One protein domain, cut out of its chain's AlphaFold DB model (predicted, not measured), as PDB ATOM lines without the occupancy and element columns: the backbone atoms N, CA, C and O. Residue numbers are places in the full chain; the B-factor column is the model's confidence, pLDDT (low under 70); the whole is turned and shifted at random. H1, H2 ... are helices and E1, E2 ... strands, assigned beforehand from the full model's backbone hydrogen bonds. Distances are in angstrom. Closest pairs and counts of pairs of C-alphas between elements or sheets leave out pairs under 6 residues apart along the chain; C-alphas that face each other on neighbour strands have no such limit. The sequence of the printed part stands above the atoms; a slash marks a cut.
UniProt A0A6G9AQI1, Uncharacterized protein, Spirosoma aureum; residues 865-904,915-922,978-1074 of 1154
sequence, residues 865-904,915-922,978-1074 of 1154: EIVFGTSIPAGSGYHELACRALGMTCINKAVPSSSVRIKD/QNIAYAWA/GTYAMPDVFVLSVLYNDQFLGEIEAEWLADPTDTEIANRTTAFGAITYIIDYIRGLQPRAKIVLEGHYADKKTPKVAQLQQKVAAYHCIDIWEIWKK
ATOM      1  N   GLU A 865      17.377  24.965 -28.544       96.12
ATOM      2  CA  GLU A 865      18.420  25.485 -29.425       96.12
ATOM      3  C   GLU A 865      18.559  24.584 -30.653       96.12
ATOM      4  O   GLU A 865      18.588  23.357 -30.537       96.12
ATOM      5  N   ILE A 866      18.692  25.188 -31.834       97.38
ATOM      6  CA  ILE A 866      19.200  24.500 -33.020       97.38
ATOM      7  C   ILE A 866      20.552  25.091 -33.410       97.38
ATOM      8  O   ILE A 866      20.675  26.301 -33.597       97.38
ATOM      9  N   VAL A 867      21.564  24.238 -33.572       97.25
ATOM     10  CA  VAL A 867      22.893  24.656 -34.031       97.25
ATOM     11  C   VAL A 867      23.167  24.134 -35.435       97.25
ATOM     12  O   VAL A 867      23.053  22.941 -35.720       97.25
ATOM     13  N   PHE A 868      23.558  25.041 -36.326       97.56
ATOM     14  CA  PHE A 868      24.082  24.738 -37.653       97.56
ATOM     15  C   PHE A 868      25.568  25.066 -37.689       97.56
ATOM     16  O   PHE A 868      26.007  26.073 -37.139       97.56
ATOM     17  N   GLY A 869      26.366  24.252 -38.374       94.44
ATOM     18  CA  GLY A 869      27.798  24.493 -38.402       94.44
ATOM     19  C   GLY A 869      28.628  23.438 -39.108       94.44
ATOM     20  O   GLY A 869      28.131  22.649 -39.910       94.44
ATOM     21  N   THR A 870      29.922  23.465 -38.807       93.06
ATOM     22  CA  THR A 870      30.952  22.640 -39.453       93.06
ATOM     23  C   THR A 870      31.310  21.400 -38.618       93.06
ATOM     24  O   THR A 870      30.524  20.941 -37.795       93.06
ATOM     25  N   SER A 871      32.514  20.845 -38.789       88.94
ATOM     26  CA  SER A 871      33.006  19.700 -38.007       88.94
ATOM     27  C   SER A 871      33.213  20.002 -36.524       88.94
ATOM     28  O   SER A 871      33.312  19.064 -35.740       88.94
ATOM     29  N   ILE A 872      33.300  21.279 -36.142       85.06
ATOM     30  CA  ILE A 872      33.531  21.689 -34.753       85.06
ATOM     31  C   ILE A 872      32.298  21.367 -33.892       85.06
ATOM     32  O   ILE A 872      32.419  20.474 -33.057       85.06
ATOM     33  N   PRO A 873      31.114  21.967 -34.118       87.06
ATOM     34  CA  PRO A 873      29.908  21.591 -33.379       87.06
ATOM     35  C   PRO A 873      29.433  20.166 -33.702       87.06
ATOM     36  O   PRO A 873      28.927  19.489 -32.819       87.06
ATOM     37  N   ALA A 874      29.641  19.652 -34.924       84.25
ATOM     38  CA  ALA A 874      29.150  18.319 -35.300       84.25
ATOM     39  C   ALA A 874      29.846  17.151 -34.577       84.25
ATOM     40  O   ALA A 874      29.242  16.097 -34.399       84.25
ATOM     41  N   GLY A 875      31.135  17.291 -34.243       73.69
ATOM     42  CA  GLY A 875      31.945  16.192 -33.698       73.69
ATOM     43  C   GLY A 875      32.197  16.252 -32.193       73.69
ATOM     44  O   GLY A 875      32.680  15.277 -31.628       73.69
ATOM     45  N   SER A 876      31.915  17.386 -31.558       72.81
ATOM     46  CA  SER A 876      32.342  17.685 -30.187       72.81
ATOM     47  C   SER A 876      31.291  17.429 -29.115       72.81
ATOM     48  O   SER A 876      31.634  17.056 -27.999       72.81
ATOM     49  N   GLY A 877      30.014  17.659 -29.424       76.50
ATOM     50  CA  GLY A 877      28.939  17.559 -28.442       76.50
ATOM     51  C   GLY A 877      28.840  18.738 -27.458       76.50
ATOM     52  O   GLY A 877      28.078  18.644 -26.496       76.50
ATOM     53  N   TYR A 878      29.612  19.827 -27.623       80.00
ATOM     54  CA  TYR A 878      29.657  20.887 -26.600       80.00
ATOM     55  C   TYR A 878      28.364  21.712 -26.514       80.00
ATOM     56  O   TYR A 878      28.040  22.187 -25.427       80.00
ATOM     57  N   HIS A 879      27.596  21.849 -27.603       88.12
ATOM     58  CA  HIS A 879      26.262  22.469 -27.557       88.12
ATOM     59  C   HIS A 879      25.267  21.586 -26.814       88.12
ATOM     60  O   HIS A 879      24.478  22.068 -26.010       88.12
ATOM     61  N   GLU A 880      25.332  20.274 -27.029       87.94
ATOM     62  CA  GLU A 880      24.491  19.307 -26.342       87.94
ATOM     63  C   GLU A 880      24.773  19.307 -24.840       87.94
ATOM     64  O   GLU A 880      23.835  19.233 -24.046       87.94
ATOM     65  N   LEU A 881      26.045  19.420 -24.445       78.06
ATOM     66  CA  LEU A 881      26.439  19.595 -23.047       78.06
ATOM     67  C   LEU A 881      25.965  20.940 -22.485       78.06
ATOM     68  O   LEU A 881      25.416  20.968 -21.386       78.06
ATOM     69  N   ALA A 882      26.122  22.032 -23.236       82.88
ATOM     70  CA  ALA A 882      25.697  23.363 -22.815       82.88
ATOM     71  C   ALA A 882      24.179  23.451 -22.604       82.88
ATOM     72  O   ALA A 882      23.716  23.832 -21.533       82.88
ATOM     73  N   CYS A 883      23.396  23.015 -23.592       85.81
ATOM     74  CA  CYS A 883      21.944  22.944 -23.493       85.81
ATOM     75  C   CYS A 883      21.509  22.047 -22.336       85.81
ATOM     76  O   CYS A 883      20.642  22.428 -21.553       85.81
ATOM     77  N   ARG A 884      22.147  20.881 -22.170       79.25
ATOM     78  CA  ARG A 884      21.869  19.988 -21.040       79.25
ATOM     79  C   ARG A 884      22.121  20.679 -19.700       79.25
ATOM     80  O   ARG A 884      21.288  20.555 -18.808       79.25
ATOM     81  N   ALA A 885      23.217  21.426 -19.567       74.75
ATOM     82  CA  ALA A 885      23.543  22.171 -18.351       74.75
ATOM     83  C   ALA A 885      22.523  23.277 -18.023       74.75
ATOM     84  O   ALA A 885      22.405  23.657 -16.859       74.75
ATOM     85  N   LEU A 886      21.771  23.749 -19.025       78.69
ATOM     86  CA  LEU A 886      20.709  24.752 -18.902       78.69
ATOM     87  C   LEU A 886      19.291  24.161 -18.807       78.69
ATOM     88  O   LEU A 886      18.329  24.902 -18.606       78.69
ATOM     89  N   GLY A 887      19.137  22.842 -18.966       77.19
ATOM     90  CA  GLY A 887      17.830  22.192 -19.105       77.19
ATOM     91  C   GLY A 887      17.105  22.526 -20.420       77.19
ATOM     92  O   GLY A 887      15.876  22.537 -20.463       77.19
ATOM     93  N   MET A 888      17.862  22.816 -21.477       87.12
ATOM     94  CA  MET A 888      17.393  23.025 -22.849       87.12
ATOM     95  C   MET A 888      17.457  21.743 -23.683       87.12
ATOM     96  O   MET A 888      18.274  20.851 -23.447       87.12
ATOM     97  N   THR A 889      16.658  21.699 -24.748       88.50
ATOM     98  CA  THR A 889      16.815  20.727 -25.834       88.50
ATOM     99  C   THR A 889      17.797  21.263 -26.875       88.50
ATOM    100  O   THR A 889      17.588  22.347 -27.412       88.50
ATOM    101  N   CYS A 890      18.836  20.495 -27.207       92.44
ATOM    102  CA  CYS A 890      19.742  20.808 -28.316       92.44
ATOM    103  C   CYS A 890      19.390  19.989 -29.559       92.44
ATOM    104  O   CYS A 890      19.332  18.759 -29.506       92.44
ATOM    105  N   ILE A 891      19.239  20.659 -30.698       94.88
ATOM    106  CA  ILE A 891      19.135  20.048 -32.020       94.88
ATOM    107  C   ILE A 891      20.413  20.385 -32.793       94.88
ATOM    108  O   ILE A 891      20.543  21.458 -33.378       94.88
ATOM    109  N   ASN A 892      21.366  19.456 -32.830       94.25
ATOM    110  CA  ASN A 892      22.601  19.658 -33.580       94.25
ATOM    111  C   ASN A 892      22.437  19.231 -35.044       94.25
ATOM    112  O   ASN A 892      22.283  18.052 -35.366       94.25
ATOM    113  N   LYS A 893      22.439  20.220 -35.940       96.19
ATOM    114  CA  LYS A 893      22.350  20.072 -37.399       96.19
ATOM    115  C   LYS A 893      23.653  20.420 -38.107       96.19
ATOM    116  O   LYS A 893      23.657  20.595 -39.331       96.19
ATOM    117  N   ALA A 894      24.752  20.532 -37.368       94.50
ATOM    118  CA  ALA A 894      26.053  20.784 -37.948       94.50
ATOM    119  C   ALA A 894      26.518  19.618 -38.829       94.50
ATOM    120  O   ALA A 894      26.323  18.443 -38.522       94.50
ATOM    121  N   VAL A 895      27.164  19.959 -39.942       95.00
ATOM    122  CA  VAL A 895      27.646  19.001 -40.935       95.00
ATOM    123  C   VAL A 895      29.165  19.141 -41.058       95.00
ATOM    124  O   VAL A 895      29.652  20.213 -41.440       95.00
ATOM    125  N   PRO A 896      29.949  18.082 -40.779       91.56
ATOM    126  CA  PRO A 896      31.396  18.117 -40.929       91.56
ATOM    127  C   PRO A 896      31.827  18.529 -42.332       91.56
ATOM    128  O   PRO A 896      31.256  18.095 -43.329       91.56
ATOM    129  N   SER A 897      32.873  19.351 -42.419       92.88
ATOM    130  CA  SER A 897      33.397  19.867 -43.694       92.88
ATOM    131  C   SER A 897      32.398  20.674 -44.543       92.88
ATOM    132  O   SER A 897      32.725  21.018 -45.677       92.88
ATOM    133  N   SER A 898      31.207  21.012 -44.039       95.56
ATOM    134  CA  SER A 898      30.269  21.871 -44.771       95.56
ATOM    135  C   SER A 898      30.803  23.297 -44.888       95.56
ATOM    136  O   SER A 898      31.489  23.783 -43.988       95.56
ATOM    137  N   SER A 899      30.502  23.943 -46.012       96.62
ATOM    138  CA  SER A 899      30.607  25.396 -46.189       96.62
ATOM    139  C   SER A 899      29.200  25.982 -46.315       96.62
ATOM    140  O   SER A 899      28.241  25.232 -46.523       96.62
ATOM    141  N   VAL A 900      29.035  27.296 -46.191       97.62
ATOM    142  CA  VAL A 900      27.736  27.924 -46.474       97.62
ATOM    143  C   VAL A 900      27.568  28.113 -47.977       97.62
ATOM    144  O   VAL A 900      26.525  27.768 -48.535       97.62
ATOM    145  N   ARG A 901      28.599  28.638 -48.643       94.31
ATOM    146  CA  ARG A 901      28.544  29.034 -50.051       94.31
ATOM    147  C   ARG A 901      28.585  27.869 -51.027       94.31
ATOM    148  O   ARG A 901      29.229  26.848 -50.816       94.31
ATOM    149  N   ILE A 902      27.918  28.058 -52.159       94.94
ATOM    150  CA  ILE A 902      27.641  26.975 -53.108       94.94
ATOM    151  C   ILE A 902      28.807  26.659 -54.055       94.94
ATOM    152  O   ILE A 902      28.830  25.575 -54.644       94.94
ATOM    153  N   LYS A 903      29.719  27.624 -54.244       93.00
ATOM    154  CA  LYS A 903      30.840  27.654 -55.201       93.00
ATOM    155  C   LYS A 903      31.863  28.716 -54.780       93.00
ATOM    156  O   LYS A 903      31.582  29.493 -53.870       93.00
ATOM    157  N   ASP A 904      33.022  28.759 -55.436       88.88
ATOM    158  CA  ASP A 904      33.941  29.897 -55.307       88.88
ATOM    159  C   ASP A 904      33.370  31.167 -55.956       88.88
ATOM    160  O   ASP A 904      32.433  31.097 -56.757       88.88
ATOM    161  N   GLN A 915      34.247  18.073 -50.390       95.50
ATOM    162  CA  GLN A 915      33.241  18.035 -49.323       95.50
ATOM    163  C   GLN A 915      32.605  19.401 -49.069       95.50
ATOM    164  O   GLN A 915      31.403  19.464 -48.829       95.50
ATOM    165  N   ASN A 916      33.365  20.500 -49.161       95.50
ATOM    166  CA  ASN A 916      32.809  21.841 -48.959       95.50
ATOM    167  C   ASN A 916      31.711  22.133 -49.989       95.50
ATOM    168  O   ASN A 916      30.710  22.747 -49.639       95.50
ATOM    169  N   ILE A 917      31.879  21.638 -51.222       95.62
ATOM    170  CA  ILE A 917      30.904  21.762 -52.312       95.62
ATOM    171  C   ILE A 917      29.768  20.748 -52.164       95.62
ATOM    172  O   ILE A 917      28.594  21.113 -52.240       95.62
ATOM    173  N   ALA A 918      30.091  19.475 -51.922       96.56
ATOM    174  CA  ALA A 918      29.093  18.421 -51.752       96.56
ATOM    175  C   ALA A 918      28.154  18.706 -50.572       96.56
ATOM    176  O   ALA A 918      26.950  18.488 -50.677       96.56
ATOM    177  N   TYR A 919      28.670  19.279 -49.485       97.88
ATOM    178  CA  TYR A 919      27.932  19.545 -48.248       97.88
ATOM    179  C   TYR A 919      27.590  21.029 -48.052       97.88
ATOM    180  O   TYR A 919      27.182  21.412 -46.963       97.88
ATOM    181  N   ALA A 920      27.724  21.866 -49.093       97.56
ATOM    182  CA  ALA A 920      27.388  23.291 -49.024       97.56
ATOM    183  C   ALA A 920      25.936  23.520 -48.567       97.56
ATOM    184  O   ALA A 920      25.014  22.951 -49.156       97.56
ATOM    185  N   TRP A 921      25.731  24.343 -47.542       98.00
ATOM    186  CA  TRP A 921      24.430  24.486 -46.889       98.00
ATOM    187  C   TRP A 921      23.429  25.294 -47.723       98.00
ATOM    188  O   TRP A 921      22.267  24.909 -47.836       98.00
ATOM    189  N   ALA A 922      23.875  26.364 -48.390       97.81
ATOM    190  CA  ALA A 922      22.991  27.242 -49.157       97.81
ATOM    191  C   ALA A 922      22.530  26.668 -50.509       97.81
ATOM    192  O   ALA A 922      21.864  27.380 -51.259       97.81
ATOM    193  N   GLY A 978       6.735  24.916 -39.927       87.00
ATOM    194  CA  GLY A 978       5.913  24.171 -38.970       87.00
ATOM    195  C   GLY A 978       5.878  22.652 -39.173       87.00
ATOM    196  O   GLY A 978       5.115  21.980 -38.487       87.00
ATOM    197  N   THR A 979       6.689  22.086 -40.078       88.75
ATOM    198  CA  THR A 979       6.829  20.619 -40.203       88.75
ATOM    199  C   THR A 979       7.465  20.020 -38.946       88.75
ATOM    200  O   THR A 979       7.065  18.952 -38.489       88.75
ATOM    201  N   TYR A 980       8.453  20.715 -38.385       89.56
ATOM    202  CA  TYR A 980       9.038  20.447 -37.078       89.56
ATOM    203  C   TYR A 980       8.741  21.609 -36.129       89.56
ATOM    204  O   TYR A 980       8.487  22.730 -36.571       89.56
ATOM    205  N   ALA A 981       8.787  21.334 -34.823       89.12
ATOM    206  CA  ALA A 981       8.639  22.365 -33.803       89.12
ATOM    207  C   ALA A 981       9.709  23.453 -33.987       89.12
ATOM    208  O   ALA A 981      10.888  23.147 -34.161       89.12
ATOM    209  N   MET A 982       9.283  24.715 -33.966       93.81
ATOM    210  CA  MET A 982      10.167  25.864 -34.134       93.81
ATOM    211  C   MET A 982      11.103  25.985 -32.918       93.81
ATOM    212  O   MET A 982      10.600  26.034 -31.794       93.81
ATOM    213  N   PRO A 983      12.433  26.044 -33.104       95.38
ATOM    214  CA  PRO A 983      13.364  26.256 -32.004       95.38
ATOM    215  C   PRO A 983      13.300  27.704 -31.497       95.38
ATOM    216  O   PRO A 983      12.974  28.628 -32.248       95.38
ATOM    217  N   ASP A 984      13.639  27.907 -30.225       95.44
ATOM    218  CA  ASP A 984      13.666  29.226 -29.587       95.44
ATOM    219  C   ASP A 984      14.875  30.062 -30.038       95.44
ATOM    220  O   ASP A 984      14.770  31.287 -30.123       95.44
ATOM    221  N   VAL A 985      16.007  29.416 -30.356       95.62
ATOM    222  CA  VAL A 985      17.234  30.073 -30.833       95.62
ATOM    223  C   VAL A 985      17.918  29.286 -31.958       95.62
ATOM    224  O   VAL A 985      18.026  28.061 -31.911       95.62
ATOM    225  N   PHE A 986      18.385  30.012 -32.978       97.75
ATOM    226  CA  PHE A 986      19.185  29.515 -34.098       97.75
ATOM    227  C   PHE A 986      20.638  29.954 -33.927       97.75
ATOM    228  O   PHE A 986      20.938  31.146 -34.007       97.75
ATOM    229  N   VAL A 987      21.543  28.997 -33.760       97.69
ATOM    230  CA  VAL A 987      22.981  29.246 -33.628       97.69
ATOM    231  C   VAL A 987      23.693  28.890 -34.929       97.69
ATOM    232  O   VAL A 987      23.555  27.785 -35.458       97.69
ATOM    233  N   LEU A 988      24.452  29.845 -35.470       97.94
ATOM    234  CA  LEU A 988      25.159  29.726 -36.744       97.94
ATOM    235  C   LEU A 988      26.683  29.664 -36.517       97.94
ATOM    236  O   LEU A 988      27.369  30.686 -36.521       97.94
ATOM    237  N   SER A 989      27.232  28.454 -36.381       96.19
ATOM    238  CA  SER A 989      28.668  28.159 -36.215       96.19
ATOM    239  C   SER A 989      29.347  27.788 -37.544       96.19
ATOM    240  O   SER A 989      29.808  26.658 -37.776       96.19
ATOM    241  N   VAL A 990      29.406  28.758 -38.454       96.19
ATOM    242  CA  VAL A 990      29.732  28.569 -39.880       96.19
ATOM    243  C   VAL A 990      30.943  29.408 -40.348       96.19
ATOM    244  O   VAL A 990      31.649  29.998 -39.537       96.19
ATOM    245  N   LEU A 991      31.208  29.452 -41.664       95.44
ATOM    246  CA  LEU A 991      32.215  30.271 -42.373       95.44
ATOM    247  C   LEU A 991      33.684  29.823 -42.317       95.44
ATOM    248  O   LEU A 991      34.454  30.193 -43.204       95.44
ATOM    249  N   TYR A 992      34.100  28.984 -41.363       93.62
ATOM    250  CA  TYR A 992      35.496  28.512 -41.325       93.62
ATOM    251  C   TYR A 992      35.907  27.758 -42.605       93.62
ATOM    252  O   TYR A 992      36.985  27.990 -43.154       93.62
ATOM    253  N   ASN A 993      35.028  26.891 -43.111       94.56
ATOM    254  CA  ASN A 993      35.254  26.101 -44.325       94.56
ATOM    255  C   ASN A 993      34.939  26.855 -45.621       94.56
ATOM    256  O   ASN A 993      35.133  26.312 -46.703       94.56
ATOM    257  N   ASP A 994      34.459  28.094 -45.535       94.75
ATOM    258  CA  ASP A 994      34.185  28.915 -46.710       94.75
ATOM    259  C   ASP A 994      35.476  29.520 -47.280       94.75
ATOM    260  O   ASP A 994      35.444  30.118 -48.344       94.75
ATOM    261  N   GLN A 995      36.632  29.340 -46.634       90.81
ATOM    262  CA  GLN A 995      37.939  29.847 -47.070       90.81
ATOM    263  C   GLN A 995      38.502  29.061 -48.270       90.81
ATOM    264  O   GLN A 995      39.314  28.153 -48.099       90.81
ATOM    265  N   PHE A 996      38.095  29.408 -49.492       89.56
ATOM    266  CA  PHE A 996      38.582  28.727 -50.698       89.56
ATOM    267  C   PHE A 996      39.904  29.337 -51.188       89.56
ATOM    268  O   PHE A 996      40.189  30.517 -50.971       89.56
ATOM    269  N   LEU A 997      40.735  28.515 -51.832       84.00
ATOM    270  CA  LEU A 997      42.037  28.916 -52.366       84.00
ATOM    271  C   LEU A 997      41.883  29.995 -53.447       84.00
ATOM    272  O   LEU A 997      41.009  29.901 -54.305       84.00
ATOM    273  N   GLY A 998      42.786  30.977 -53.432       80.25
ATOM    274  CA  GLY A 998      42.851  32.056 -54.424       80.25
ATOM    275  C   GLY A 998      42.150  33.355 -54.016       80.25
ATOM    276  O   GLY A 998      42.367  34.364 -54.673       80.25
ATOM    277  N   GLU A 999      41.381  33.356 -52.926       83.62
ATOM    278  CA  GLU A 999      40.726  34.564 -52.409       83.62
ATOM    279  C   GLU A 999      41.605  35.298 -51.394       83.62
ATOM    280  O   GLU A 999      42.209  34.683 -50.504       83.62
ATOM    281  N   ILE A1000      41.642  36.625 -51.502       84.19
ATOM    282  CA  ILE A1000      42.426  37.478 -50.603       84.19
ATOM    283  C   ILE A1000      41.556  38.067 -49.490       84.19
ATOM    284  O   ILE A1000      40.350  38.244 -49.626       84.19
ATOM    285  N   GLU A1001      42.176  38.407 -48.362       85.12
ATOM    286  CA  GLU A1001      41.478  38.971 -47.199       85.12
ATOM    287  C   GLU A1001      40.725  40.269 -47.526       85.12
ATOM    288  O   GLU A1001      39.586  40.441 -47.101       85.12
ATOM    289  N   ALA A1002      41.297  41.132 -48.372       85.31
ATOM    290  CA  ALA A1002      40.637  42.360 -48.815       85.31
ATOM    291  C   ALA A1002      39.273  42.098 -49.486       85.31
ATOM    292  O   ALA A1002      38.347  42.882 -49.315       85.31
ATOM    293  N   GLU A1003      39.121  40.981 -50.200       83.75
ATOM    294  CA  GLU A1003      37.867  40.603 -50.865       83.75
ATOM    295  C   GLU A1003      36.807  40.083 -49.891       83.75
ATOM    296  O   GLU A1003      35.616  40.199 -50.171       83.75
ATOM    297  N   TRP A1004      37.234  39.495 -48.770       85.31
ATOM    298  CA  TRP A1004      36.356  39.031 -47.694       85.31
ATOM    299  C   TRP A1004      35.845  40.188 -46.840       85.31
ATOM    300  O   TRP A1004      34.725  40.143 -46.334       85.31
ATOM    301  N   LEU A1005      36.678  41.215 -46.671       83.44
ATOM    302  CA  LEU A1005      36.403  42.346 -45.794       83.44
ATOM    303  C   LEU A1005      35.831  43.562 -46.527       83.44
ATOM    304  O   LEU A1005      35.328  44.466 -45.858       83.44
ATOM    305  N   ALA A1006      35.853  43.584 -47.863       82.75
ATOM    306  CA  ALA A1006      35.228  44.630 -48.672       82.75
ATOM    307  C   ALA A1006      33.732  44.766 -48.362       82.75
ATOM    308  O   ALA A1006      33.044  43.780 -48.079       82.75
ATOM    309  N   ASP A1007      33.231  46.002 -48.340       79.25
ATOM    310  CA  ASP A1007      31.811  46.278 -48.121       79.25
ATOM    311  C   ASP A1007      30.938  45.621 -49.181       79.25
ATOM    312  O   ASP A1007      31.236  45.750 -50.368       79.25
ATOM    313  N   PRO A1008      29.901  44.879 -48.754       78.06
ATOM    314  CA  PRO A1008      29.119  44.084 -49.667       78.06
ATOM    315  C   PRO A1008      28.297  45.019 -50.550       78.06
ATOM    316  O   PRO A1008      27.539  45.863 -50.073       78.06
ATOM    317  N   THR A1009      28.451  44.857 -51.853       80.12
ATOM    318  CA  THR A1009      27.565  45.443 -52.860       80.12
ATOM    319  C   THR A1009      26.219  44.711 -52.879       80.12
ATOM    320  O   THR A1009      26.132  43.549 -52.479       80.12
ATOM    321  N   ASP A1010      25.171  45.327 -53.433       72.44
ATOM    322  CA  ASP A1010      23.863  44.667 -53.625       72.44
ATOM    323  C   ASP A1010      23.984  43.345 -54.402       72.44
ATOM    324  O   ASP A1010      23.293  42.362 -54.131       72.44
ATOM    325  N   THR A1011      24.922  43.301 -55.352       76.25
ATOM    326  CA  THR A1011      25.218  42.086 -56.117       76.25
ATOM    327  C   THR A1011      25.847  41.009 -55.235       76.25
ATOM    328  O   THR A1011      25.536  39.835 -55.402       76.25
ATOM    329  N   GLU A1012      26.709  41.374 -54.283       77.19
ATOM    330  CA  GLU A1012      27.326  40.421 -53.355       77.19
ATOM    331  C   GLU A1012      26.344  39.884 -52.322       77.19
ATOM    332  O   GLU A1012      26.377  38.689 -52.046       77.19
ATOM    333  N   ILE A1013      25.439  40.723 -51.815       81.19
ATOM    334  CA  ILE A1013      24.369  40.321 -50.890       81.19
ATOM    335  C   ILE A1013      23.515  39.205 -51.508       81.19
ATOM    336  O   ILE A1013      23.241  38.198 -50.857       81.19
ATOM    337  N   ALA A1014      23.167  39.332 -52.791       80.12
ATOM    338  CA  ALA A1014      22.398  38.321 -53.516       80.12
ATOM    339  C   ALA A1014      23.232  37.107 -53.987       80.12
ATOM    340  O   ALA A1014      22.679  36.122 -54.488       80.12
ATOM    341  N   ASN A1015      24.564  37.147 -53.868       90.31
ATOM    342  CA  ASN A1015      25.448  36.157 -54.473       90.31
ATOM    343  C   ASN A1015      25.874  35.052 -53.489       90.31
ATOM    344  O   ASN A1015      26.876  35.171 -52.777       90.31
ATOM    345  N   ARG A1016      25.188  33.900 -53.570       94.50
ATOM    346  CA  ARG A1016      25.483  32.668 -52.804       94.50
ATOM    347  C   ARG A1016      26.862  32.032 -53.075       94.50
ATOM    348  O   ARG A1016      27.195  31.028 -52.448       94.50
ATOM    349  N   THR A1017      27.665  32.562 -54.002       92.88
ATOM    350  CA  THR A1017      29.057  32.117 -54.247       92.88
ATOM    351  C   THR A1017      30.096  32.862 -53.398       92.88
ATOM    352  O   THR A1017      31.251  32.445 -53.287       92.88
ATOM    353  N   THR A1018      29.692  33.953 -52.747       92.00
ATOM    354  CA  THR A1018      30.523  34.652 -51.761       92.00
ATOM    355  C   THR A1018      30.162  34.183 -50.357       92.00
ATOM    356  O   THR A1018      29.010  33.838 -50.097       92.00
ATOM    357  N   ALA A1019      31.131  34.171 -49.439       93.25
ATOM    358  CA  ALA A1019      30.876  33.796 -48.049       93.25
ATOM    359  C   ALA A1019      29.833  34.726 -47.394       93.25
ATOM    360  O   ALA A1019      28.887  34.240 -46.779       93.25
ATOM    361  N   PHE A1020      29.952  36.046 -47.607       94.31
ATOM    362  CA  PHE A1020      29.008  37.050 -47.098       94.31
ATOM    363  C   PHE A1020      27.598  36.894 -47.692       94.31
ATOM    364  O   PHE A1020      26.614  36.872 -46.953       94.31
ATOM    365  N   GLY A1021      27.485  36.759 -49.016       94.31
ATOM    366  CA  GLY A1021      26.195  36.612 -49.690       94.31
ATOM    367  C   GLY A1021      25.496  35.299 -49.356       94.31
ATOM    368  O   GLY A1021      24.286  35.272 -49.152       94.31
ATOM    369  N   ALA A1022      26.243  34.202 -49.221       96.31
ATOM    370  CA  ALA A1022      25.668  32.908 -48.866       96.31
ATOM    371  C   ALA A1022      25.077  32.889 -47.450       96.31
ATOM    372  O   ALA A1022      23.960  32.410 -47.269       96.31
ATOM    373  N   ILE A1023      25.788  33.426 -46.451       97.31
ATOM    374  CA  ILE A1023      25.249  33.495 -45.085       97.31
ATOM    375  C   ILE A1023      24.122  34.521 -44.967       97.31
ATOM    376  O   ILE A1023      23.140  34.262 -44.277       97.31
ATOM    377  N   THR A1024      24.209  35.632 -45.703       95.81
ATOM    378  CA  THR A1024      23.128  36.621 -45.778       95.81
ATOM    379  C   THR A1024      21.863  36.014 -46.362       95.81
ATOM    380  O   THR A1024      20.810  36.137 -45.749       95.81
ATOM    381  N   TYR A1025      21.975  35.243 -47.448       96.19
ATOM    382  CA  TYR A1025      20.851  34.498 -48.010       96.19
ATOM    383  C   TYR A1025      20.179  33.582 -46.979       96.19
ATOM    384  O   TYR A1025      18.955  33.544 -46.906       96.19
ATOM    385  N   ILE A1026      20.954  32.852 -46.166       98.06
ATOM    386  CA  ILE A1026      20.395  31.971 -45.129       98.06
ATOM    387  C   ILE A1026      19.674  32.774 -44.039       98.06
ATOM    388  O   ILE A1026      18.554  32.422 -43.670       98.06
ATOM    389  N   ILE A1027      20.278  33.853 -43.536       97.50
ATOM    390  CA  ILE A1027      19.665  34.696 -42.497       97.50
ATOM    391  C   ILE A1027      18.382  35.359 -43.024       97.50
ATOM    392  O   ILE A1027      17.353  35.336 -42.343       97.50
ATOM    393  N   ASP A1028      18.414  35.880 -44.251       94.56
ATOM    394  CA  ASP A1028      17.252  36.473 -44.918       94.56
ATOM    395  C   ASP A1028      16.158  35.433 -45.169       94.56
ATOM    396  O   ASP A1028      14.977  35.727 -44.990       94.56
ATOM    397  N   TYR A1029      16.527  34.196 -45.514       95.69
ATOM    398  CA  TYR A1029      15.579  33.096 -45.663       95.69
ATOM    399  C   TYR A1029      14.882  32.754 -44.336       95.69
ATOM    400  O   TYR A1029      13.654  32.638 -44.303       95.69
ATOM    401  N   ILE A1030      15.638  32.657 -43.232       96.44
ATOM    402  CA  ILE A1030      15.079  32.438 -41.887       96.44
ATOM    403  C   ILE A1030      14.096  33.556 -41.543       96.44
ATOM    404  O   ILE A1030      12.948  33.282 -41.202       96.44
ATOM    405  N   ARG A1031      14.517  34.817 -41.676       92.12
ATOM    406  CA  ARG A1031      13.698  35.987 -41.325       92.12
ATOM    407  C   ARG A1031      12.516  36.205 -42.266       92.12
ATOM    408  O   ARG A1031      11.502  36.748 -41.838       92.12
ATOM    409  N   GLY A1032      12.626  35.784 -43.521       88.12
ATOM    410  CA  GLY A1032      11.548  35.860 -44.502       88.12
ATOM    411  C   GLY A1032      10.369  34.958 -44.146       88.12
ATOM    412  O   GLY A1032       9.221  35.351 -44.339       88.12
ATOM    413  N   LEU A1033      10.642  33.776 -43.582       84.75
ATOM    414  CA  LEU A1033       9.610  32.847 -43.112       84.75
ATOM    415  C   LEU A1033       9.222  33.091 -41.652       84.75
ATOM    416  O   LEU A1033       8.058  32.948 -41.289       84.75
ATOM    417  N   GLN A1034      10.190  33.467 -40.818       91.44
ATOM    418  CA  GLN A1034      10.032  33.657 -39.381       91.44
ATOM    419  C   GLN A1034      10.691  34.975 -38.943       91.44
ATOM    420  O   GLN A1034      11.804  34.976 -38.413       91.44
ATOM    421  N   PRO A1035      10.004  36.126 -39.102       86.56
ATOM    422  CA  PRO A1035      10.577  37.448 -38.820       86.56
ATOM    423  C   PRO A1035      11.009  37.671 -37.365       86.56
ATOM    424  O   PRO A1035      11.736  38.619 -37.077       86.56
ATOM    425  N   ARG A1036      10.535  36.824 -36.442       83.62
ATOM    426  CA  ARG A1036      10.843  36.872 -35.003       83.62
ATOM    427  C   ARG A1036      11.894  35.848 -34.569       83.62
ATOM    428  O   ARG A1036      12.183  35.787 -33.375       83.62
ATOM    429  N   ALA A1037      12.430  35.050 -35.498       88.12
ATOM    430  CA  ALA A1037      13.453  34.061 -35.190       88.12
ATOM    431  C   ALA A1037      14.654  34.730 -34.511       88.12
ATOM    432  O   ALA A1037      15.166  35.748 -34.988       88.12
ATOM    433  N   LYS A1038      15.090  34.156 -33.388       92.88
ATOM    434  CA  LYS A1038      16.281  34.603 -32.668       92.88
ATOM    435  C   LYS A1038      17.483  33.908 -33.284       92.88
ATOM    436  O   LYS A1038      17.529  32.682 -33.320       92.88
ATOM    437  N   ILE A1039      18.398  34.691 -33.839       95.88
ATOM    438  CA  ILE A1039      19.553  34.193 -34.585       95.88
ATOM    439  C   ILE A1039      20.805  34.751 -33.924       95.88
ATOM    440  O   ILE A1039      20.882  35.953 -33.674       95.88
ATOM    441  N   VAL A1040      21.780  33.880 -33.705       96.31
ATOM    442  CA  VAL A1040      23.108  34.203 -33.192       96.31
ATOM    443  C   VAL A1040      24.158  33.668 -34.153       96.31
ATOM    444  O   VAL A1040      24.024  32.569 -34.698       96.31
ATOM    445  N   LEU A1041      25.240  34.423 -34.328       97.31
ATOM    446  CA  LEU A1041      26.468  33.911 -34.926       97.31
ATOM    447  C   LEU A1041      27.414  33.411 -33.841       97.31
ATOM    448  O   LEU A1041      27.722  34.123 -32.890       97.31
ATOM    449  N   GLU A1042      27.942  32.208 -34.021       95.62
ATOM    450  CA  GLU A1042      29.007  31.705 -33.166       95.62
ATOM    451  C   GLU A1042      30.368  32.033 -33.775       95.62
ATOM    452  O   GLU A1042      30.705  31.652 -34.903       95.62
ATOM    453  N   GLY A1043      31.170  32.755 -33.005       92.81
ATOM    454  CA  GLY A1043      32.495  33.176 -33.391       92.81
ATOM    455  C   GLY A1043      33.498  32.033 -33.460       92.81
ATOM    456  O   GLY A1043      33.633  31.249 -32.526       92.81
ATOM    457  N   HIS A1044      34.284  31.970 -34.535       90.94
ATOM    458  CA  HIS A1044      35.327  30.956 -34.655       90.94
ATOM    459  C   HIS A1044      36.427  31.162 -33.604       90.94
ATOM    460  O   HIS A1044      37.062  32.212 -33.570       90.94
ATOM    461  N   TYR A1045      36.699  30.139 -32.784       82.69
ATOM    462  CA  TYR A1045      37.589  30.240 -31.619       82.69
ATOM    463  C   TYR A1045      39.047  30.639 -31.922       82.69
ATOM    464  O   TYR A1045      39.734  31.138 -31.033       82.69
ATOM    465  N   ALA A1046      39.544  30.408 -33.144       80.38
ATOM    466  CA  ALA A1046      40.936  30.656 -33.526       80.38
ATOM    467  C   ALA A1046      41.120  31.953 -34.340       80.38
ATOM    468  O   ALA A1046      41.776  31.953 -35.388       80.38
ATOM    469  N   ASP A1047      40.569  33.069 -33.860       83.88
ATOM    470  CA  ASP A1047      40.644  34.396 -34.496       83.88
ATOM    471  C   ASP A1047      42.075  34.811 -34.880       83.88
ATOM    472  O   ASP A1047      42.308  35.333 -35.962       83.88
ATOM    473  N   LYS A1048      43.076  34.500 -34.054       80.31
ATOM    474  CA  LYS A1048      44.482  34.830 -34.346       80.31
ATOM    475  C   LYS A1048      45.071  34.015 -35.498       80.31
ATOM    476  O   LYS A1048      46.031  34.456 -36.121       80.31
ATOM    477  N   LYS A1049      44.540  32.815 -35.764       79.56
ATOM    478  CA  LYS A1049      44.996  31.944 -36.860       79.56
ATOM    479  C   LYS A1049      44.310  32.307 -38.175       79.56
ATOM    480  O   LYS A1049      44.950  32.286 -39.222       79.56
ATOM    481  N   THR A1050      43.018  32.626 -38.121       83.19
ATOM    482  CA  THR A1050      42.204  32.983 -39.293       83.19
ATOM    483  C   THR A1050      41.388  34.253 -39.017       83.19
ATOM    484  O   THR A1050      40.159  34.173 -38.918       83.19
ATOM    485  N   PRO A1051      42.041  35.429 -38.906       87.56
ATOM    486  CA  PRO A1051      41.392  36.679 -38.481       87.56
ATOM    487  C   PRO A1051      40.267  37.108 -39.415       87.56
ATOM    488  O   PRO A1051      39.206  37.525 -38.951       87.56
ATOM    489  N   LYS A1052      40.440  36.879 -40.720       90.88
ATOM    490  CA  LYS A1052      39.421  37.162 -41.734       90.88
ATOM    491  C   LYS A1052      38.075  36.471 -41.482       90.88
ATOM    492  O   LYS A1052      37.044  37.017 -41.857       90.88
ATOM    493  N   VAL A1053      38.060  35.290 -40.849       92.69
ATOM    494  CA  VAL A1053      36.811  34.574 -40.525       92.69
ATOM    495  C   VAL A1053      36.069  35.299 -39.407       92.69
ATOM    496  O   VAL A1053      34.898  35.620 -39.580       92.69
ATOM    497  N   ALA A1054      36.754  35.612 -38.304       92.38
ATOM    498  CA  ALA A1054      36.158  36.325 -37.175       92.38
ATOM    499  C   ALA A1054      35.675  37.728 -37.584       92.38
ATOM    500  O   ALA A1054      34.564  38.128 -37.248       92.38
ATOM    501  N   GLN A1055      36.461  38.445 -38.390       93.44
ATOM    502  CA  GLN A1055      36.083  39.760 -38.917       93.44
ATOM    503  C   GLN A1055      34.880  39.691 -39.865       93.44
ATOM    504  O   GLN A1055      33.981  40.526 -39.775       93.44
ATOM    505  N   LEU A1056      34.814  38.683 -40.747       94.50
ATOM    506  CA  LEU A1056      33.632  38.466 -41.581       94.50
ATOM    507  C   LEU A1056      32.402  38.147 -40.718       94.50
ATOM    508  O   LEU A1056      31.336  38.702 -40.965       94.50
ATOM    509  N   GLN A1057      32.537  37.299 -39.696       95.44
ATOM    510  CA  GLN A1057      31.445  36.983 -38.769       95.44
ATOM    511  C   GLN A1057      30.939  38.242 -38.046       95.44
ATOM    512  O   GLN A1057      29.735  38.483 -38.032       95.44
ATOM    513  N   GLN A1058      31.837  39.091 -37.532       94.12
ATOM    514  CA  GLN A1058      31.476  40.383 -36.930       94.12
ATOM    515  C   GLN A1058      30.750  41.295 -37.925       94.12
ATOM    516  O   GLN A1058      29.766  41.945 -37.579       94.12
ATOM    517  N   LYS A1059      31.206  41.321 -39.180       92.94
ATOM    518  CA  LYS A1059      30.589  42.117 -40.241       92.94
ATOM    519  C   LYS A1059      29.180  41.640 -40.589       92.94
ATOM    520  O   LYS A1059      28.285  42.465 -40.750       92.94
ATOM    521  N   VAL A1060      28.971  40.328 -40.690       93.94
ATOM    522  CA  VAL A1060      27.647  39.732 -40.925       93.94
ATOM    523  C   VAL A1060      26.724  40.020 -39.740       93.94
ATOM    524  O   VAL A1060      25.588  40.436 -39.956       93.94
ATOM    525  N   ALA A1061      27.220  39.871 -38.506       92.62
ATOM    526  CA  ALA A1061      26.471  40.181 -37.289       92.62
ATOM    527  C   ALA A1061      26.005  41.646 -37.264       92.62
ATOM    528  O   ALA A1061      24.817  41.919 -37.092       92.62
ATOM    529  N   ALA A1062      26.918  42.580 -37.549       87.62
ATOM    530  CA  ALA A1062      26.618  44.005 -37.634       87.62
ATOM    531  C   ALA A1062      25.620  44.333 -38.757       87.62
ATOM    532  O   ALA A1062      24.675  45.085 -38.533       87.62
ATOM    533  N   TYR A1063      25.794  43.748 -39.948       87.38
ATOM    534  CA  TYR A1063      24.891  43.970 -41.082       87.38
ATOM    535  C   TYR A1063      23.462  43.501 -40.778       87.38
ATOM    536  O   TYR A1063      22.499  44.213 -41.057       87.38
ATOM    537  N   HIS A1064      23.321  42.327 -40.159       87.88
ATOM    538  CA  HIS A1064      22.020  41.746 -39.825       87.88
ATOM    539  C   HIS A1064      21.448  42.222 -38.490       87.88
ATOM    540  O   HIS A1064      20.316  41.851 -38.171       87.88
ATOM    541  N   CYS A1065      22.182  43.029 -37.722       87.56
ATOM    542  CA  CYS A1065      21.821  43.396 -36.351       87.56
ATOM    543  C   CYS A1065      21.477  42.148 -35.513       87.56
ATOM    544  O   CYS A1065      20.395  42.060 -34.933       87.56
ATOM    545  N   ILE A1066      22.357  41.144 -35.548       89.88
ATOM    546  CA  ILE A1066      22.268  39.932 -34.722       89.88
ATOM    547  C   ILE A1066      23.470  39.845 -33.794       89.88
ATOM    548  O   ILE A1066      24.531  40.396 -34.091       89.88
ATOM    549  N   ASP A1067      23.302  39.121 -32.696       92.06
ATOM    550  CA  ASP A1067      24.371  38.917 -31.730       92.06
ATOM    551  C   ASP A1067      25.443  37.967 -32.274       92.06
ATOM    552  O   ASP A1067      25.182  37.079 -33.096       92.06
ATOM    553  N   ILE A1068      26.668  38.157 -31.784       94.12
ATOM    554  CA  ILE A1068      27.793  37.263 -32.030       94.12
ATOM    555  C   ILE A1068      28.410  36.818 -30.708       94.12
ATOM    556  O   ILE A1068      28.825  37.634 -29.884       94.12
ATOM    557  N   TRP A1069      28.515  35.507 -30.521       93.19
ATOM    558  CA  TRP A1069      29.249  34.916 -29.413       93.19
ATOM    559  C   TRP A1069      30.725  34.870 -29.781       93.19
ATOM    560  O   TRP A1069      31.178  33.977 -30.492       93.19
ATOM    561  N   GLU A1070      31.492  35.863 -29.338       89.44
ATOM    562  CA  GLU A1070      32.924  35.995 -29.639       89.44
ATOM    563  C   GLU A1070      33.767  34.985 -28.839       89.44
ATOM    564  O   GLU A1070      34.587  35.356 -27.996       89.44
ATOM    565  N   ILE A1071      33.571  33.687 -29.088       84.81
ATOM    566  CA  ILE A1071      34.198  32.586 -28.338       84.81
ATOM    567  C   ILE A1071      35.723  32.717 -28.297       84.81
ATOM    568  O   ILE A1071      36.348  32.394 -27.287       84.81
ATOM    569  N   TRP A1072      36.336  33.253 -29.351       84.69
ATOM    570  CA  TRP A1072      37.776  33.503 -29.400       84.69
ATOM    571  C   TRP A1072      38.292  34.458 -28.311       84.69
ATOM    572  O   TRP A1072      39.464  34.389 -27.947       84.69
ATOM    573  N   LYS A1073      37.443  35.340 -27.761       82.62
ATOM    574  CA  LYS A1073      37.802  36.204 -26.622       82.62
ATOM    575  C   LYS A1073      37.710  35.475 -25.286       82.62
ATOM    576  O   LYS A1073      38.334  35.907 -24.320       82.62
ATOM    577  N   LYS A1074      36.909  34.409 -25.226       78.75
ATOM    578  CA  LYS A1074      36.561  33.690 -23.992       78.75
ATOM    579  C   LYS A1074      37.387  32.419 -23.812       78.75
ATOM    580  O   LYS A1074      37.683  32.031 -22.686       78.75
TER     581      LYS A1074
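This is residues 865 to 904, 915 to 922 and 978 to 1074 of the 1154 residues of an uncharacterized protein of Spirosoma aureum (UniProt A0A6G9AQI1). A strongly twisted sheet of five parallel strands forms the middle layer, with the long helices H6 and H7 on one face and the shorter H1 and H2 on the other. The small helices H4 and H5 pack on H7 and H6, through residues 1052 to 1056 of H7 and 1020 to 1025 of H6, while H3 lies off the sheet beside the unnamed stretch 893 to 904. The printed part has 145 residues, with eight named helices and five named strands in the order E1 H1 H2 E2 H3 E3 H4 H5 H6 E4 H7 E5 H8. The sheet runs E2 E1 E3 E4 E5, and the class is mixed, helices and strands. The whole is compact, with a radius of gyration of the C-alphas of 14.7 A, and rounded, with spans of 43 by 33 by 29 A.

E1, residues 865 to 869, begins at C-alpha 865 (18.420, 25.485, -29.425) and is 13.0 A long. H1, residues 871 to 876, and H2, residues 878 to 886 and 12.4 A long, come before E2, residues 889 to 892. H3 is residues 915 to 918, and E3, residues 985 to 989, measures 12.8 A. H4, residues 1001 to 1005, and H5, residues 1010 to 1013, precede H6, residues 1019 to 1033, which begins at C-alpha 1019 (30.876, 33.796, -48.049) and is 21.9 A long. E4 is residues 1039 to 1042, and H7, residues 1051 to 1064, is 20.1 A long. E5, residues 1067 to 1069, and H8, residues 1071 to 1074, close the printed part at C-alpha 1074 (36.561, 33.690, -23.992).

E2 and E5 are the edge strands of the sheet. E1 and E3 are parallel at 19 degrees, with N 987 and O 866 2.8 A apart. E2 and E1 are parallel at 15 degrees, with N 891 and O 865 at 2.8 A. E3 and E4 are parallel at 30 degrees, with N 988 and O 1040 at 2.9 A, and E4 and E5 are parallel at 30 degrees, with N 1069 and O 1041 at 2.9 A. The sheet is the second of three layers, H6 and H7 on one face and H1 and H2 on the other. Three strand-helix-strand units, parallel neighbour strands joined through helices, follow: E1, H1 H2, E2 and E4, H7, E5, both with right-handed crossovers, and E3, H4 H5 H6, E4. H2 runs along the strands over E2 at a height over the sheet of 8.2 A; the closest C-alphas of the two are those of Glu 880 and Cys 890, 5.4 A apart. H7, at a height of 9.4 A, runs along the strands over E5 and only just over E4, on which 3 of its 14 C-alphas fall. H6 and H7 touch, the same way at a shallow tilt of 30 degrees, closest at the C-alphas of Phe 1020 and Val 1060, 6.9 A. H4 touches H7 at Glu 1001 and Lys 1052, C-alphas 6.1 A apart, and H5 touches H6 at Ile 1013 and Gly 1021, C-alphas 4.3 A apart. H3 touches no helix, and H8 is not on the sheet. In H1, H2, H4, H6 and H7 every O i to N i+4 pair is within hydrogen-bond range; H3, H5 and H8 are too short for such a pair.

The C-alphas of Gly 887 and Gly 998, the two farthest apart, are 44.4 A apart. Residues 905 to 914 are not printed, with 13.3 A from C-alpha 904 to C-alpha 915, and residues 923 to 977 are not printed, with 20.1 A from C-alpha 922 to C-alpha 978. Of the links that are printed whole, E3 to H4 is long, with 11 residues. The mean pLDDT of the printed part is 89.7, and no printed residue is under 70.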